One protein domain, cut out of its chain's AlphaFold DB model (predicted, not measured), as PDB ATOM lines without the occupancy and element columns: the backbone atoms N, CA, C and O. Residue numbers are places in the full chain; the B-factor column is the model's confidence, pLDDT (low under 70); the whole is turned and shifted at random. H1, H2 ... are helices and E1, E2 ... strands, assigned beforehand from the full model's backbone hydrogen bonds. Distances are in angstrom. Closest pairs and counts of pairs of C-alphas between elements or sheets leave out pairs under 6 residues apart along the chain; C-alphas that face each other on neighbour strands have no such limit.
ATOM      1  N   SER A 369     236.844 177.694 277.330       90.25
ATOM      2  CA  SER A 369     237.202 179.047 277.752       90.25
ATOM      3  C   SER A 369     237.523 179.106 279.243       90.25
ATOM      4  O   SER A 369     237.017 178.325 280.045       90.25
ATOM      5  N   LEU A 370     238.358 180.066 279.620       91.88
ATOM      6  CA  LEU A 370     238.671 180.427 280.995       91.88
ATOM      7  C   LEU A 370     238.531 181.943 281.138       91.88
ATOM      8  O   LEU A 370     238.932 182.701 280.261       91.88
ATOM      9  N   TRP A 371     237.991 182.398 282.252       90.31
ATOM     10  CA  TRP A 371     237.952 183.801 282.625       90.31
ATOM     11  C   TRP A 371     239.191 184.147 283.451       90.31
ATOM     12  O   TRP A 371     239.475 183.519 284.476       90.31
ATOM     13  N   ALA A 372     239.932 185.150 282.986       88.69
ATOM     14  CA  ALA A 372     241.081 185.726 283.670       88.69
ATOM     15  C   ALA A 372     240.708 187.086 284.275       88.69
ATOM     16  O   ALA A 372     239.854 187.796 283.745       88.69
ATOM     17  N   PHE A 373     241.346 187.450 285.385       87.94
ATOM     18  CA  PHE A 373     241.148 188.750 286.021       87.94
ATOM     19  C   PHE A 373     241.722 189.874 285.145       87.94
ATOM     20  O   PHE A 373     242.868 189.784 284.713       87.94
ATOM     21  N   ASP A 374     240.937 190.926 284.905       82.81
ATOM     22  CA  ASP A 374     241.310 192.092 284.086       82.81
ATOM     23  C   ASP A 374     241.318 193.370 284.941       82.81
ATOM     24  O   ASP A 374     240.637 194.365 284.676       82.81
ATOM     25  N   GLY A 375     242.042 193.314 286.060       74.81
ATOM     26  CA  GLY A 375     242.252 194.476 286.915       74.81
ATOM     27  C   GLY A 375     243.204 195.470 286.251       74.81
ATOM     28  O   GLY A 375     244.385 195.176 286.073       74.81
ATOM     29  N   LYS A 376     242.719 196.671 285.918       63.66
ATOM     30  CA  LYS A 376     243.571 197.748 285.391       63.66
ATOM     31  C   LYS A 376     244.537 198.236 286.475       63.66
ATOM     32  O   LYS A 376     244.100 198.766 287.493       63.66
ATOM     33  N   ALA A 377     245.841 198.111 286.234       57.41
ATOM     34  CA  ALA A 377     246.848 198.847 286.993       57.41
ATOM     35  C   ALA A 377     246.934 200.293 286.474       57.41
ATOM     36  O   ALA A 377     246.887 200.536 285.265       57.41
ATOM     37  N   THR A 378     247.074 201.261 287.376       55.75
ATOM     38  CA  THR A 378     247.418 202.642 287.011       55.75
ATOM     39  C   THR A 378     248.840 202.661 286.437       55.75
ATOM     40  O   THR A 378     249.712 201.959 286.951       55.75
ATOM     41  N   SER A 379     249.088 203.440 285.375       44.97
ATOM     42  CA  SER A 379     250.404 203.510 284.711       44.97
ATOM     43  C   SER A 379     251.540 203.716 285.726       44.97
ATOM     44  O   SER A 379     251.518 204.682 286.489       44.97
ATOM     45  N   GLY A 380     252.507 202.791 285.754       57.75
ATOM     46  CA  GLY A 380     253.658 202.815 286.668       57.75
ATOM     47  C   GLY A 380     253.530 201.987 287.958       57.75
ATOM     48  O   GLY A 380     254.477 201.976 288.740       57.75
ATOM     49  N   GLN A 381     252.416 201.280 288.195       58.62
ATOM     50  CA  GLN A 381     252.251 200.368 289.342       58.62
ATOM     51  C   GLN A 381     252.269 198.882 288.950       58.62
ATOM     52  O   GLN A 381     251.999 198.517 287.805       58.62
ATOM     53  N   ALA A 382     252.595 198.024 289.925       60.09
ATOM     54  CA  ALA A 382     252.554 196.570 289.786       60.09
ATOM     55  C   ALA A 382     251.144 196.071 289.411       60.09
ATOM     56  O   ALA A 382     250.142 196.711 289.730       60.09
ATOM     57  N   VAL A 383     251.080 194.915 288.739       67.25
ATOM     58  CA  VAL A 383     249.832 194.273 288.294       67.25
ATOM     59  C   VAL A 383     248.857 194.136 289.470       67.25
ATOM     60  O   VAL A 383     249.226 193.617 290.524       67.25
ATOM     61  N   ALA A 384     247.619 194.605 289.293       73.19
ATOM     62  CA  ALA A 384     246.591 194.540 290.325       73.19
ATOM     63  C   ALA A 384     246.251 193.075 290.648       73.19
ATOM     64  O   ALA A 384     245.859 192.310 289.766       73.19
ATOM     65  N   LEU A 385     246.396 192.687 291.917       78.38
ATOM     66  CA  LEU A 385     246.007 191.363 292.402       78.38
ATOM     67  C   LEU A 385     244.515 191.353 292.775       78.38
ATOM     68  O   LEU A 385     244.034 192.332 293.352       78.38
ATOM     69  N   PRO A 386     243.778 190.268 292.478       81.62
ATOM     70  CA  PRO A 386     242.373 190.154 292.853       81.62
ATOM     71  C   PRO A 386     242.210 190.102 294.377       81.62
ATOM     72  O   PRO A 386     242.997 189.463 295.080       81.62
ATOM     73  N   THR A 387     241.155 190.735 294.897       85.44
ATOM     74  CA  THR A 387     240.750 190.549 296.300       85.44
ATOM     75  C   THR A 387     240.256 189.117 296.535       85.44
ATOM     76  O   THR A 387     239.908 188.408 295.591       85.44
ATOM     77  N   HIS A 388     240.181 188.670 297.794       84.56
ATOM     78  CA  HIS A 388     239.710 187.315 298.113       84.56
ATOM     79  C   HIS A 388     238.274 187.049 297.609       84.56
ATOM     80  O   HIS A 388     237.989 185.978 297.081       84.56
ATOM     81  N   GLU A 389     237.388 188.047 297.686       85.31
ATOM     82  CA  GLU A 389     236.028 187.961 297.133       85.31
ATOM     83  C   GLU A 389     236.026 187.885 295.601       85.31
ATOM     84  O   GLU A 389     235.333 187.049 295.026       85.31
ATOM     85  N   GLN A 390     236.846 188.701 294.930       85.38
ATOM     86  CA  GLN A 390     236.988 188.662 293.471       85.38
ATOM     87  C   GLN A 390     237.572 187.330 292.992       85.38
ATOM     88  O   GLN A 390     237.130 186.804 291.974       85.38
ATOM     89  N   ALA A 391     238.523 186.760 293.736       85.75
ATOM     90  CA  ALA A 391     239.087 185.446 293.452       85.75
ATOM     91  C   ALA A 391     238.033 184.335 293.588       85.75
ATOM     92  O   ALA A 391     237.938 183.481 292.707       85.75
ATOM     93  N   ASN A 392     237.193 184.374 294.630       87.81
ATOM     94  CA  ASN A 392     236.097 183.415 294.808       87.81
ATOM     95  C   ASN A 392     235.032 183.547 293.708       87.81
ATOM     96  O   ASN A 392     234.584 182.542 293.156       87.81
ATOM     97  N   HIS A 393     234.662 184.770 293.323       86.56
ATOM     98  CA  HIS A 393     233.756 184.990 292.196       86.56
ATOM     99  C   HIS A 393     234.350 184.514 290.863       86.56
ATOM    100  O   HIS A 393     233.639 183.893 290.075       86.56
ATOM    101  N   LEU A 394     235.645 184.743 290.618       89.25
ATOM    102  CA  LEU A 394     236.332 184.258 289.419       89.25
ATOM    103  C   LEU A 394     236.409 182.724 289.383       89.25
ATOM    104  O   LEU A 394     236.276 182.125 288.316       89.25
ATOM    105  N   LEU A 395     236.590 182.075 290.536       89.62
ATOM    106  CA  LEU A 395     236.566 180.618 290.649       89.62
ATOM    107  C   LEU A 395     235.179 180.056 290.308       89.62
ATOM    108  O   LEU A 395     235.079 179.171 289.461       89.62
ATOM    109  N   ASN A 396     234.117 180.636 290.873       89.56
ATOM    110  CA  ASN A 396     232.735 180.259 290.557       89.56
ATOM    111  C   ASN A 396     232.402 180.483 289.072       89.56
ATOM    112  O   ASN A 396     231.746 179.648 288.450       89.56
ATOM    113  N   LEU A 397     232.887 181.585 288.488       91.25
ATOM    114  CA  LEU A 397     232.727 181.882 287.064       91.25
ATOM    115  C   LEU A 397     233.411 180.828 286.188       91.25
ATOM    116  O   LEU A 397     232.822 180.342 285.225       91.25
ATOM    117  N   ASN A 398     234.640 180.443 286.534       92.75
ATOM    118  CA  ASN A 398     235.389 179.421 285.809       92.75
ATOM    119  C   ASN A 398     234.775 178.024 285.953       92.75
ATOM    120  O   ASN A 398     234.797 177.249 284.997       92.75
ATOM    121  N   GLU A 399     234.181 177.707 287.103       91.88
ATOM    122  CA  GLU A 399     233.437 176.461 287.284       91.88
ATOM    123  C   GLU A 399     232.151 176.440 286.442       91.88
ATOM    124  O   GLU A 399     231.882 175.451 285.755       91.88
ATOM    125  N   ALA A 400     231.388 177.537 286.425       90.56
ATOM    126  CA  ALA A 400     230.203 177.675 285.578       90.56
ATOM    127  C   ALA A 400     230.558 177.589 284.082       90.56
ATOM    128  O   ALA A 400     229.921 176.843 283.336       90.56
ATOM    129  N   GLN A 401     231.633 178.262 283.652       93.50
ATOM    130  CA  GLN A 401     232.138 178.179 282.280       93.50
ATOM    131  C   GLN A 401     232.557 176.748 281.915       93.50
ATOM    132  O   GLN A 401     232.222 176.277 280.832       93.50
ATOM    133  N   ALA A 402     233.226 176.020 282.816       91.31
ATOM    134  CA  ALA A 402     233.607 174.629 282.570       91.31
ATOM    135  C   ALA A 402     232.384 173.708 282.387       91.31
ATOM    136  O   ALA A 402     232.407 172.819 281.533       91.31
ATOM    137  N   ARG A 403     231.302 173.931 283.146       91.19
ATOM    138  CA  ARG A 403     230.029 173.203 282.985       91.19
ATOM    139  C   ARG A 403     229.340 173.546 281.663       91.19
ATOM    140  O   ARG A 403     228.840 172.638 280.995       91.19
ATOM    141  N   LEU A 404     229.344 174.820 281.266       92.19
ATOM    142  CA  LEU A 404     228.834 175.265 279.966       92.19
ATOM    143  C   LEU A 404     229.610 174.607 278.816       92.19
ATOM    144  O   LEU A 404     229.008 174.004 277.931       92.19
ATOM    145  N   ASP A 405     230.942 174.648 278.865       91.88
ATOM    146  CA  ASP A 405     231.803 174.056 277.840       91.88
ATOM    147  C   ASP A 405     231.584 172.538 277.733       91.88
ATOM    148  O   ASP A 405     231.390 172.018 276.635       91.88
ATOM    149  N   ALA A 406     231.522 171.825 278.865       90.75
ATOM    150  CA  ALA A 406     231.232 170.388 278.896       90.75
ATOM    151  C   ALA A 406     229.853 170.050 278.304       90.75
ATOM    152  O   ALA A 406     229.718 169.079 277.554       90.75
ATOM    153  N   SER A 407     228.844 170.875 278.596       91.50
ATOM    154  CA  SER A 407     227.489 170.727 278.054       91.50
ATOM    155  C   SER A 407     227.474 170.938 276.543       91.50
ATOM    156  O   SER A 407     226.910 170.120 275.819       91.50
ATOM    157  N   ASN A 408     228.177 171.958 276.047       90.31
ATOM    158  CA  ASN A 408     228.316 172.234 274.617       90.31
ATOM    159  C   ASN A 408     229.074 171.120 273.879       90.31
ATOM    160  O   ASN A 408     228.675 170.723 272.781       90.31
ATOM    161  N   PHE A 409     230.135 170.564 274.475       88.69
ATOM    162  CA  PHE A 409     230.834 169.410 273.904       88.69
ATOM    163  C   PHE A 409     229.914 168.191 273.805       88.69
ATOM    164  O   PHE A 409     229.845 167.569 272.744       88.69
ATOM    165  N   LYS A 410     229.159 167.880 274.866       91.31
ATOM    166  CA  LYS A 410     228.209 166.759 274.855       91.31
ATOM    167  C   LYS A 410     227.019 166.980 273.932       91.31
ATOM    168  O   LYS A 410     226.573 166.032 273.297       91.31
ATOM    169  N   PHE A 411     226.553 168.214 273.793       91.38
ATOM    170  CA  PHE A 411     225.513 168.576 272.836       91.38
ATOM    171  C   PHE A 411     225.961 168.311 271.392       91.38
ATOM    172  O   PHE A 411     225.242 167.678 270.617       91.38
ATOM    173  N   ARG A 412     227.185 168.728 271.036       87.12
ATOM    174  CA  ARG A 412     227.777 168.456 269.715       87.12
ATOM    175  C   ARG A 412     227.955 166.960 269.458       87.12
ATOM    176  O   ARG A 412     227.639 166.499 268.364       87.12
ATOM    177  N   ASP A 413     228.431 166.222 270.458       86.81
ATOM    178  CA  ASP A 413     228.597 164.764 270.408       86.81
ATOM    179  C   ASP A 413     227.252 164.060 270.170       86.81
ATOM    180  O   ASP A 413     227.117 163.296 269.218       86.81
ATOM    181  N   ALA A 414     226.210 164.413 270.931       91.44
ATOM    182  CA  ALA A 414     224.870 163.846 270.786       91.44
ATOM    183  C   ALA A 414     224.238 164.144 269.413       91.44
ATOM    184  O   ALA A 414     223.637 163.255 268.808       91.44
ATOM    185  N   ARG A 415     224.414 165.364 268.875       88.56
ATOM    186  CA  ARG A 415     223.981 165.703 267.504       88.56
ATOM    187  C   ARG A 415     224.691 164.846 266.458       88.56
ATOM    188  O   ARG A 415     224.052 164.376 265.519       88.56
ATOM    189  N   TRP A 416     225.994 164.618 266.627       85.25
ATOM    190  CA  TRP A 416     226.750 163.733 265.742       85.25
ATOM    191  C   TRP A 416     226.295 162.274 265.877       85.25
ATOM    192  O   TRP A 416     226.107 161.605 264.865       85.25
ATOM    193  N   SER A 417     226.039 161.785 267.094       88.06
ATOM    194  CA  SER A 417     225.493 160.440 267.317       88.06
ATOM    195  C   SER A 417     224.122 160.257 266.665       88.06
ATOM    196  O   SER A 417     223.869 159.209 266.081       88.06
ATOM    197  N   LEU A 418     223.256 161.276 266.707       89.44
ATOM    198  CA  LEU A 418     221.956 161.244 266.032       89.44
ATOM    199  C   LEU A 418     222.118 161.110 264.513       89.44
ATOM    200  O   LEU A 418     221.459 160.276 263.894       89.44
ATOM    201  N   PHE A 419     223.033 161.883 263.923       84.88
ATOM    202  CA  PHE A 419     223.388 161.748 262.510       84.88
ATOM    203  C   PHE A 419     223.948 160.352 262.188       84.88
ATOM    204  O   PHE A 419     223.559 159.739 261.194       84.88
ATOM    205  N   ALA A 420     224.816 159.814 263.046       83.75
ATOM    206  CA  ALA A 420     225.385 158.485 262.867       83.75
ATOM    207  C   ALA A 420     224.314 157.379 262.916       83.75
ATOM    208  O   ALA A 420     224.372 156.451 262.112       83.75
ATOM    209  N   GLU A 421     223.325 157.466 263.813       88.44
ATOM    210  CA  GLU A 421     222.204 156.514 263.852       88.44
ATOM    211  C   GLU A 421     221.321 156.605 262.602       88.44
ATOM    212  O   GLU A 421     220.930 155.569 262.067       88.44
ATOM    213  N   TRP A 422     221.073 157.810 262.075       85.62
ATOM    214  CA  TRP A 422     220.398 157.967 260.782       85.62
ATOM    215  C   TRP A 422     221.178 157.288 259.647       85.62
ATOM    216  O   TRP A 422     220.602 156.527 258.870       85.62
ATOM    217  N   TRP A 423     222.498 157.482 259.583       80.75
ATOM    218  CA  TRP A 423     223.323 156.851 258.548       80.75
ATOM    219  C   TRP A 423     223.349 155.324 258.658       80.75
ATOM    220  O   TRP A 423     223.274 154.628 257.641       80.75
ATOM    221  N   LYS A 424     223.413 154.791 259.888       84.56
ATOM    222  CA  LYS A 424     223.281 153.350 260.148       84.56
ATOM    223  C   LYS A 424     221.937 152.836 259.645       84.56
ATOM    224  O   LYS A 424     221.927 151.864 258.904       84.56
ATOM    225  N   TYR A 425     220.838 153.525 259.961       85.25
ATOM    226  CA  TYR A 425     219.500 153.153 259.503       85.25
ATOM    227  C   TYR A 425     219.397 153.096 257.974       85.25
ATOM    228  O   TYR A 425     218.890 152.116 257.440       85.25
ATOM    229  N   VAL A 426     219.896 154.113 257.262       81.81
ATOM    230  CA  VAL A 426     219.835 154.167 255.787       81.81
ATOM    231  C   VAL A 426     220.753 153.124 255.133       81.81
ATOM    232  O   VAL A 426     220.422 152.585 254.081       81.81
ATOM    233  N   SER A 427     221.891 152.809 255.758       78.19
ATOM    234  CA  SER A 427     222.859 151.830 255.237       78.19
ATOM    235  C   SER A 427     222.501 150.372 255.565       78.19
ATOM    236  O   SER A 427     223.033 149.446 254.948       78.19
ATOM    237  N   ASP A 428     221.637 150.149 256.553       81.00
ATOM    238  CA  ASP A 428     221.252 148.827 257.033       81.00
ATOM    239  C   ASP A 428     220.170 148.204 256.142       81.00
ATOM    240  O   ASP A 428     218.996 148.557 256.206       81.00
ATOM    241  N   ARG A 429     220.555 147.203 255.344       81.25
ATOM    242  CA  ARG A 429     219.627 146.454 254.476       81.25
ATOM    243  C   ARG A 429     218.549 145.683 255.248       81.25
ATOM    244  O   ARG A 429     217.573 145.253 254.645       81.25
ATOM    245  N   SER A 430     218.731 145.472 256.552       80.25
ATOM    246  CA  SER A 430     217.767 144.789 257.420       80.25
ATOM    247  C   SER A 430     216.734 145.732 258.042       80.25
ATOM    248  O   SER A 430     215.836 145.268 258.742       80.25
ATOM    249  N   ASN A 431     216.804 147.040 257.764       77.94
ATOM    250  CA  ASN A 431     215.879 148.049 258.288       77.94
ATOM    251  C   ASN A 431     214.408 147.868 257.843       77.94
ATOM    252  O   ASN A 431     213.514 148.498 258.413       77.94
ATOM    253  N   ALA A 432     214.151 146.993 256.863       75.81
ATOM    254  CA  ALA A 432     212.816 146.541 256.479       75.81
ATOM    255  C   ALA A 432     212.150 145.672 257.568       75.81
ATOM    256  O   ALA A 432     210.926 145.541 257.593       75.81
ATOM    257  N   ASN A 433     212.939 145.100 258.484       85.69
ATOM    258  CA  ASN A 433     212.449 144.322 259.615       85.69
ATOM    259  C   ASN A 433     211.926 145.245 260.725       85.69
ATOM    260  O   ASN A 433     212.600 146.198 261.126       85.69
ATOM    261  N   ALA A 434     210.758 144.919 261.284       82.06
ATOM    262  CA  ALA A 434     210.122 145.724 262.330       82.06
ATOM    263  C   ALA A 434     210.998 145.881 263.592       82.06
ATOM    264  O   ALA A 434     211.129 146.987 264.102       82.06
ATOM    265  N   SER A 435     211.671 144.815 264.041       83.19
ATOM    266  CA  SER A 435     212.527 144.847 265.238       83.19
ATOM    267  C   SER A 435     213.727 145.787 265.093       83.19
ATOM    268  O   SER A 435     213.990 146.591 265.984       83.19
ATOM    269  N   SER A 436     214.424 145.736 263.953       83.88
ATOM    270  CA  SER A 436     215.535 146.646 263.659       83.88
ATOM    271  C   SER A 436     215.050 148.097 263.613       83.88
ATOM    272  O   SER A 436     215.693 148.983 264.174       83.88
ATOM    273  N   LYS A 437     213.886 148.352 262.997       86.31
ATOM    274  CA  LYS A 437     213.276 149.687 262.941       86.31
ATOM    275  C   LYS A 437     212.941 150.232 264.335       86.31
ATOM    276  O   LYS A 437     213.245 151.394 264.608       86.31
ATOM    277  N   ASP A 438     212.373 149.407 265.210       89.44
ATOM    278  CA  ASP A 438     212.033 149.792 266.584       89.44
ATOM    279  C   ASP A 438     213.284 150.120 267.416       89.44
ATOM    280  O   ASP A 438     213.296 151.101 268.165       89.44
ATOM    281  N   ASP A 439     214.373 149.366 267.237       90.12
ATOM    282  CA  ASP A 439     215.653 149.639 267.898       90.12
ATOM    283  C   ASP A 439     216.254 150.989 267.473       90.12
ATOM    284  O   ASP A 439     216.730 151.744 268.327       90.12
ATOM    285  N   TYR A 440     216.217 151.323 266.177       91.38
ATOM    286  CA  TYR A 440     216.654 152.639 265.692       91.38
ATOM    287  C   TYR A 440     215.753 153.762 266.217       91.38
ATOM    288  O   TYR A 440     216.263 154.777 266.692       91.38
ATOM    289  N   LEU A 441     214.427 153.579 266.194       91.25
ATOM    290  CA  LEU A 441     213.474 154.557 266.731       91.25
ATOM    291  C   LEU A 441     213.723 154.840 268.216       91.25
ATOM    292  O   LEU A 441     213.741 156.005 268.616       91.25
ATOM    293  N   ARG A 442     213.971 153.800 269.024       94.50
ATOM    294  CA  ARG A 442     214.315 153.948 270.445       94.50
ATOM    295  C   ARG A 442     215.555 154.823 270.624       94.50
ATOM    296  O   ARG A 442     215.482 155.831 271.322       94.50
ATOM    297  N   LYS A 443     216.660 154.497 269.942       94.06
ATOM    298  CA  LYS A 443     217.917 155.264 270.035       94.06
ATOM    299  C   LYS A 443     217.761 156.708 269.564       94.06
ATOM    300  O   LYS A 443     218.293 157.621 270.188       94.06
ATOM    301  N   VAL A 444     217.019 156.936 268.478       94.56
ATOM    302  CA  VAL A 444     216.735 158.285 267.968       94.56
ATOM    303  C   VAL A 444     215.961 159.103 269.000       94.56
ATOM    304  O   VAL A 444     216.298 160.264 269.222       94.56
ATOM    305  N   ASN A 445     214.957 158.516 269.655       94.44
ATOM    306  CA  ASN A 445     214.182 159.204 270.687       94.44
ATOM    307  C   ASN A 445     215.030 159.521 271.930       94.44
ATOM    308  O   ASN A 445     214.974 160.649 272.420       94.44
ATOM    309  N   GLU A 446     215.864 158.581 272.385       95.50
ATOM    310  CA  GLU A 446     216.820 158.797 273.485       95.50
ATOM    311  C   GLU A 446     217.788 159.948 273.171       95.50
ATOM    312  O   GLU A 446     217.977 160.855 273.985       95.50
ATOM    313  N   LEU A 447     218.356 159.962 271.960       94.94
ATOM    314  CA  LEU A 447     219.268 161.016 271.513       94.94
ATOM    315  C   LEU A 447     218.563 162.368 271.373       94.94
ATOM    316  O   LEU A 447     219.107 163.377 271.815       94.94
ATOM    317  N   LYS A 448     217.346 162.412 270.816       94.94
ATOM    318  CA  LYS A 448     216.546 163.648 270.728       94.94
ATOM    319  C   LYS A 448     216.273 164.240 272.107       94.94
ATOM    320  O   LYS A 448     216.469 165.439 272.299       94.94
ATOM    321  N   GLN A 449     215.874 163.409 273.067       94.88
ATOM    322  CA  GLN A 449     215.626 163.854 274.435       94.88
ATOM    323  C   GLN A 449     216.913 164.358 275.102       94.88
ATOM    324  O   GLN A 449     216.910 165.410 275.739       94.88
ATOM    325  N   ALA A 450     218.035 163.653 274.918       94.31
ATOM    326  CA  ALA A 450     219.332 164.094 275.422       94.31
ATOM    327  C   ALA A 450     219.753 165.450 274.828       94.31
ATOM    328  O   ALA A 450     220.203 166.320 275.569       94.31
ATOM    329  N   ILE A 451     219.563 165.655 273.521       94.69
ATOM    330  CA  ILE A 451     219.855 166.918 272.824       94.69
ATOM    331  C   ILE A 451     219.015 168.063 273.399       94.69
ATOM    332  O   ILE A 451     219.581 169.096 273.746       94.69
ATOM    333  N   GLN A 452     217.702 167.872 273.561       94.19
ATOM    334  CA  GLN A 452     216.809 168.887 274.138       94.19
ATOM    335  C   GLN A 452     217.208 169.255 275.575       94.19
ATOM    336  O   GLN A 452     217.286 170.434 275.924       94.19
ATOM    337  N   ASN A 453     217.521 168.251 276.400       93.50
ATOM    338  CA  ASN A 453     217.966 168.465 277.777       93.50
ATOM    339  C   ASN A 453     219.302 169.220 277.833       93.50
ATOM    340  O   ASN A 453     219.462 170.132 278.645       93.50
ATOM    341  N   LEU A 454     220.258 168.857 276.971       93.75
ATOM    342  CA  LEU A 454     221.565 169.511 276.888       93.75
ATOM    343  C   LEU A 454     221.455 170.951 276.379       93.75
ATOM    344  O   LEU A 454     222.147 171.818 276.902       93.75
ATOM    345  N   GLU A 455     220.569 171.228 275.421       93.06
ATOM    346  CA  GLU A 455     220.313 172.586 274.929       93.06
ATOM    347  C   GLU A 455     219.724 173.480 276.031       93.06
ATOM    348  O   GLU A 455     220.218 174.582 276.276       93.06
ATOM    349  N   ALA A 456     218.703 172.990 276.742       92.12
ATOM    350  CA  ALA A 456     218.096 173.713 277.859       92.12
ATOM    351  C   ALA A 456     219.105 173.960 278.996       92.12
ATOM    352  O   ALA A 456     219.169 175.059 279.559       92.12
ATOM    353  N   HIS A 457     219.932 172.956 279.312       90.62
ATOM    354  CA  HIS A 457     220.992 173.096 280.306       90.62
ATOM    355  C   HIS A 457     222.064 174.098 279.859       90.62
ATOM    356  O   HIS A 457     222.470 174.937 280.660       90.62
ATOM    357  N   GLY A 458     222.466 174.069 278.585       91.44
ATOM    358  CA  GLY A 458     223.399 175.024 277.986       91.44
ATOM    359  C   GLY A 458     222.927 176.471 278.137       91.44
ATOM    360  O   GLY A 458     223.648 177.276 278.720       91.44
ATOM    361  N   LYS A 459     221.680 176.777 277.742       91.69
ATOM    362  CA  LYS A 459     221.074 178.121 277.895       91.69
ATOM    363  C   LYS A 459     221.016 178.579 279.357       91.69
ATOM    364  O   LYS A 459     221.238 179.751 279.670       91.69
ATOM    365  N   THR A 460     220.744 177.646 280.271       91.88
ATOM    366  CA  THR A 460     220.736 177.929 281.713       91.88
ATOM    367  C   THR A 460     222.137 178.285 282.213       91.88
ATOM    368  O   THR A 460     222.299 179.285 282.909       91.88
ATOM    369  N   GLN A 461     223.159 177.503 281.849       90.56
ATOM    370  CA  GLN A 461     224.544 177.777 282.250       90.56
ATOM    371  C   GLN A 461     225.086 179.063 281.620       90.56
ATOM    372  O   GLN A 461     225.803 179.802 282.286       90.56
ATOM    373  N   GLU A 462     224.711 179.368 280.378       92.38
ATOM    374  CA  GLU A 462     225.055 180.627 279.710       92.38
ATOM    375  C   GLU A 462     224.516 181.833 280.489       92.38
ATOM    376  O   GLU A 462     225.278 182.730 280.844       92.38
ATOM    377  N   SER A 463     223.250 181.775 280.914       90.56
ATOM    378  CA  SER A 463     222.651 182.808 281.772       90.56
ATOM    379  C   SER A 463     223.381 182.964 283.118       90.56
ATOM    380  O   SER A 463     223.519 184.076 283.630       90.56
ATOM    381  N   VAL A 464     223.868 181.861 283.705       89.19
ATOM    382  CA  VAL A 464     224.660 181.886 284.951       89.19
ATOM    383  C   VAL A 464     226.027 182.535 284.723       89.19
ATOM    384  O   VAL A 464     226.430 183.388 285.515       89.19
ATOM    385  N   VAL A 465     226.733 182.173 283.649       90.19
ATOM    386  CA  VAL A 465     228.031 182.766 283.284       90.19
ATOM    387  C   VAL A 465     227.884 184.273 283.042       90.19
ATOM    388  O   VAL A 465     228.662 185.062 283.587       90.19
ATOM    389  N   ASP A 466     226.849 184.692 282.316       87.56
ATOM    390  CA  ASP A 466     226.555 186.105 282.059       87.56
ATOM    391  C   ASP A 466     226.225 186.880 283.339       87.56
ATOM    392  O   ASP A 466     226.646 188.026 283.503       87.56
ATOM    393  N   GLY A 467     225.506 186.258 284.274       84.69
ATOM    394  CA  GLY A 467     225.206 186.854 285.573       84.69
ATOM    395  C   GLY A 467     226.450 187.042 286.447       84.69
ATOM    396  O   GLY A 467     226.638 188.108 287.034       84.69
ATOM    397  N   VAL A 468     227.318 186.027 286.527       81.69
ATOM    398  CA  VAL A 468     228.508 186.046 287.397       81.69
ATOM    399  C   VAL A 468     229.630 186.912 286.814       81.69
ATOM    400  O   VAL A 468     230.324 187.592 287.571       81.69
ATOM    401  N   SER A 469     229.784 186.955 285.486       83.06
ATOM    402  CA  SER A 469     230.824 187.755 284.815       83.06
ATOM    403  C   SER A 469     230.701 189.261 285.079       83.06
ATOM    404  O   SER A 469     231.708 189.963 285.112       83.06
ATOM    405  N   ARG A 470     229.492 189.763 285.366       83.31
ATOM    406  CA  ARG A 470     229.242 191.178 285.703       83.31
ATOM    407  C   ARG A 470     229.778 191.597 287.078       83.31
ATOM    408  O   ARG A 470     229.902 192.791 287.333       83.31
ATOM    409  N   ASN A 471     230.104 190.642 287.953       80.25
ATOM    410  CA  ASN A 471     230.494 190.907 289.345       80.25
ATOM    411  C   ASN A 471     232.012 191.028 289.554       80.25
ATOM    412  O   ASN A 471     232.456 191.330 290.663       80.25
ATOM    413  N   VAL A 472     232.824 190.774 288.522       81.75
ATOM    414  CA  VAL A 472     234.292 190.832 288.590       81.75
ATOM    415  C   VAL A 472     234.836 191.427 287.293       81.75
ATOM    416  O   VAL A 472     234.407 191.005 286.222       81.75
ATOM    417  N   PRO A 473     235.813 192.352 287.343       83.94
ATOM    418  CA  PRO A 473     236.536 192.763 286.145       83.94
ATOM    419  C   PRO A 473     237.320 191.564 285.599       83.94
ATOM    420  O   PRO A 473     238.321 191.131 286.175       83.94
ATOM    421  N   CYS A 474     236.823 190.979 284.515       85.56
ATOM    422  CA  CYS A 474     237.365 189.763 283.935       85.56
ATOM    423  C   CYS A 474     237.315 189.800 282.408       85.56
ATOM    424  O   CYS A 474     236.487 190.479 281.800       85.56
ATOM    425  N   LYS A 475     238.215 189.038 281.790       88.50
ATOM    426  CA  LYS A 475     238.297 188.860 280.345       88.50
ATOM    427  C   LYS A 475     238.307 187.376 280.017       88.50
ATOM    428  O   LYS A 475     239.017 186.590 280.647       88.50
ATOM    429  N   LYS A 476     237.523 186.996 279.012       89.50
ATOM    430  CA  LYS A 476     237.485 185.630 278.496       89.50
ATOM    431  C   LYS A 476     238.761 185.341 277.702       89.50
ATOM    432  O   LYS A 476     239.141 186.107 276.818       89.50
ATOM    433  N   ALA A 477     239.410 184.236 278.027       86.69
ATOM    434  CA  ALA A 477     240.604 183.713 277.384       86.69
ATOM    435  C   ALA A 477     240.369 182.248 276.970       86.69
ATOM    436  O   ALA A 477     239.564 181.548 277.590       86.69
ATOM    437  N   PRO A 478     241.038 181.750 275.923       87.12
ATOM    438  CA  PRO A 478     240.951 180.342 275.557       87.12
ATOM    439  C   PRO A 478     241.646 179.466 276.608       87.12
ATOM    440  O   PRO A 478     242.735 179.790 277.086       87.12
ATOM    441  N   ARG A 479     241.033 178.332 276.957       86.62
ATOM    442  CA  ARG A 479     241.693 177.292 277.759       86.62
ATOM    443  C   ARG A 479     242.697 176.532 276.876       86.62
ATOM    444  O   ARG A 479     242.434 176.401 275.677       86.62
ATOM    445  N   PRO A 480     243.812 175.999 277.426       83.56
ATOM    446  CA  PRO A 480     244.700 175.124 276.665       83.56
ATOM    447  C   PRO A 480     243.917 174.021 275.948       83.56
ATOM    448  O   PRO A 480     243.047 173.384 276.546       83.56
ATOM    449  N   GLY A 481     244.197 173.850 274.657       83.38
ATOM    450  CA  GLY A 481     243.523 172.869 273.818       83.38
ATOM    451  C   GLY A 481     243.890 171.430 274.170       83.38
ATOM    452  O   GLY A 481     244.881 171.166 274.851       83.38
TER     453      GLY A 481
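What this domain is: This is residues 369 to 481 of the 724 residues of an uncharacterized protein of Clohesyomyces aquaticus (UniProt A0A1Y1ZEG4). A long helical hairpin, H1 and H2 side by side and running opposite ways, makes a rod, and near the end where H1 begins and H2 ends a small two-strand ribbon, E1 with E2, packs on H1 at residues 390 to 405. The long axis runs from the loop of residues 374 to 387 at one end to the link between H1 and H2 at the other. The printed part has 113 residues with two named helices and two named strands, in the order E1, H1, H2, E2; the sheet, E1 - E2, is antiparallel, and the class is mostly helix. The whole is extended, with a radius of gyration of the C-alphas of 21.8 A and spans of 76 by 23 by 15 A.

Where its parts are: The printed part begins with strand E1, residues 369 to 373, 13.3 A from first to last C-alpha; C-alpha 369 is at (237.202, 179.047, 277.752). After residues 374 to 387 comes helix H1, residues 388 to 427, 58.2 A long, which begins with C-alpha 388 at (239.710, 187.315, 298.113). Helix H2, residues 434 to 469, is 52.0 A long. Strand E2, residues 474 to 478, is 13.1 A long and ends with C-alpha 478 at (240.951, 180.342, 275.557).

How they stand to each other: H1 and H2 form a helical hairpin and touch, with 39 pairs of C-alphas within 8 A. Their closest C-alphas are those of Leu 404 and Gln 461, 5.5 A apart. Their lines stand at a shallow tilt of 21 degrees, and they run opposite ways. In both helices every pair of O i and N i+4 is within hydrogen-bond range. E1 and E2 are antiparallel neighbours, with 145 degrees between their directions. N 370 and O 477 are within hydrogen-bond range at 2.8 A, as are N 475 and O 372 at 2.8 A. The C-alphas of Trp 371 and Lys 476 face each other at 4.5 A. E1 and H1 have 11 pairs of C-alphas within 8 A, the closest being those of Leu 370 and Asn 398, 5.9 A apart. H1 and E2 have 1 such pair, the C-alphas of Leu 394 and Cys 474, 7.8 A apart. E1 and H2 are only just apart, with their closest C-alphas 8.4 A from each other.

The domain as a whole: The two C-alphas farthest apart are those of Gly 380 and Asn 433, at 76.5 A, while the first and last printed C-alphas, those of Ser 369 and Gly 481, are 9.7 A apart. The printed part has no cut. The link from E1 to H1, 14 residues, is long; that from H1 to H2, 6 residues, is short; that from H2 to E2, 4 residues, is tight. The mean pLDDT of the printed part is 85.7, and residues 376 to 383 are under 70.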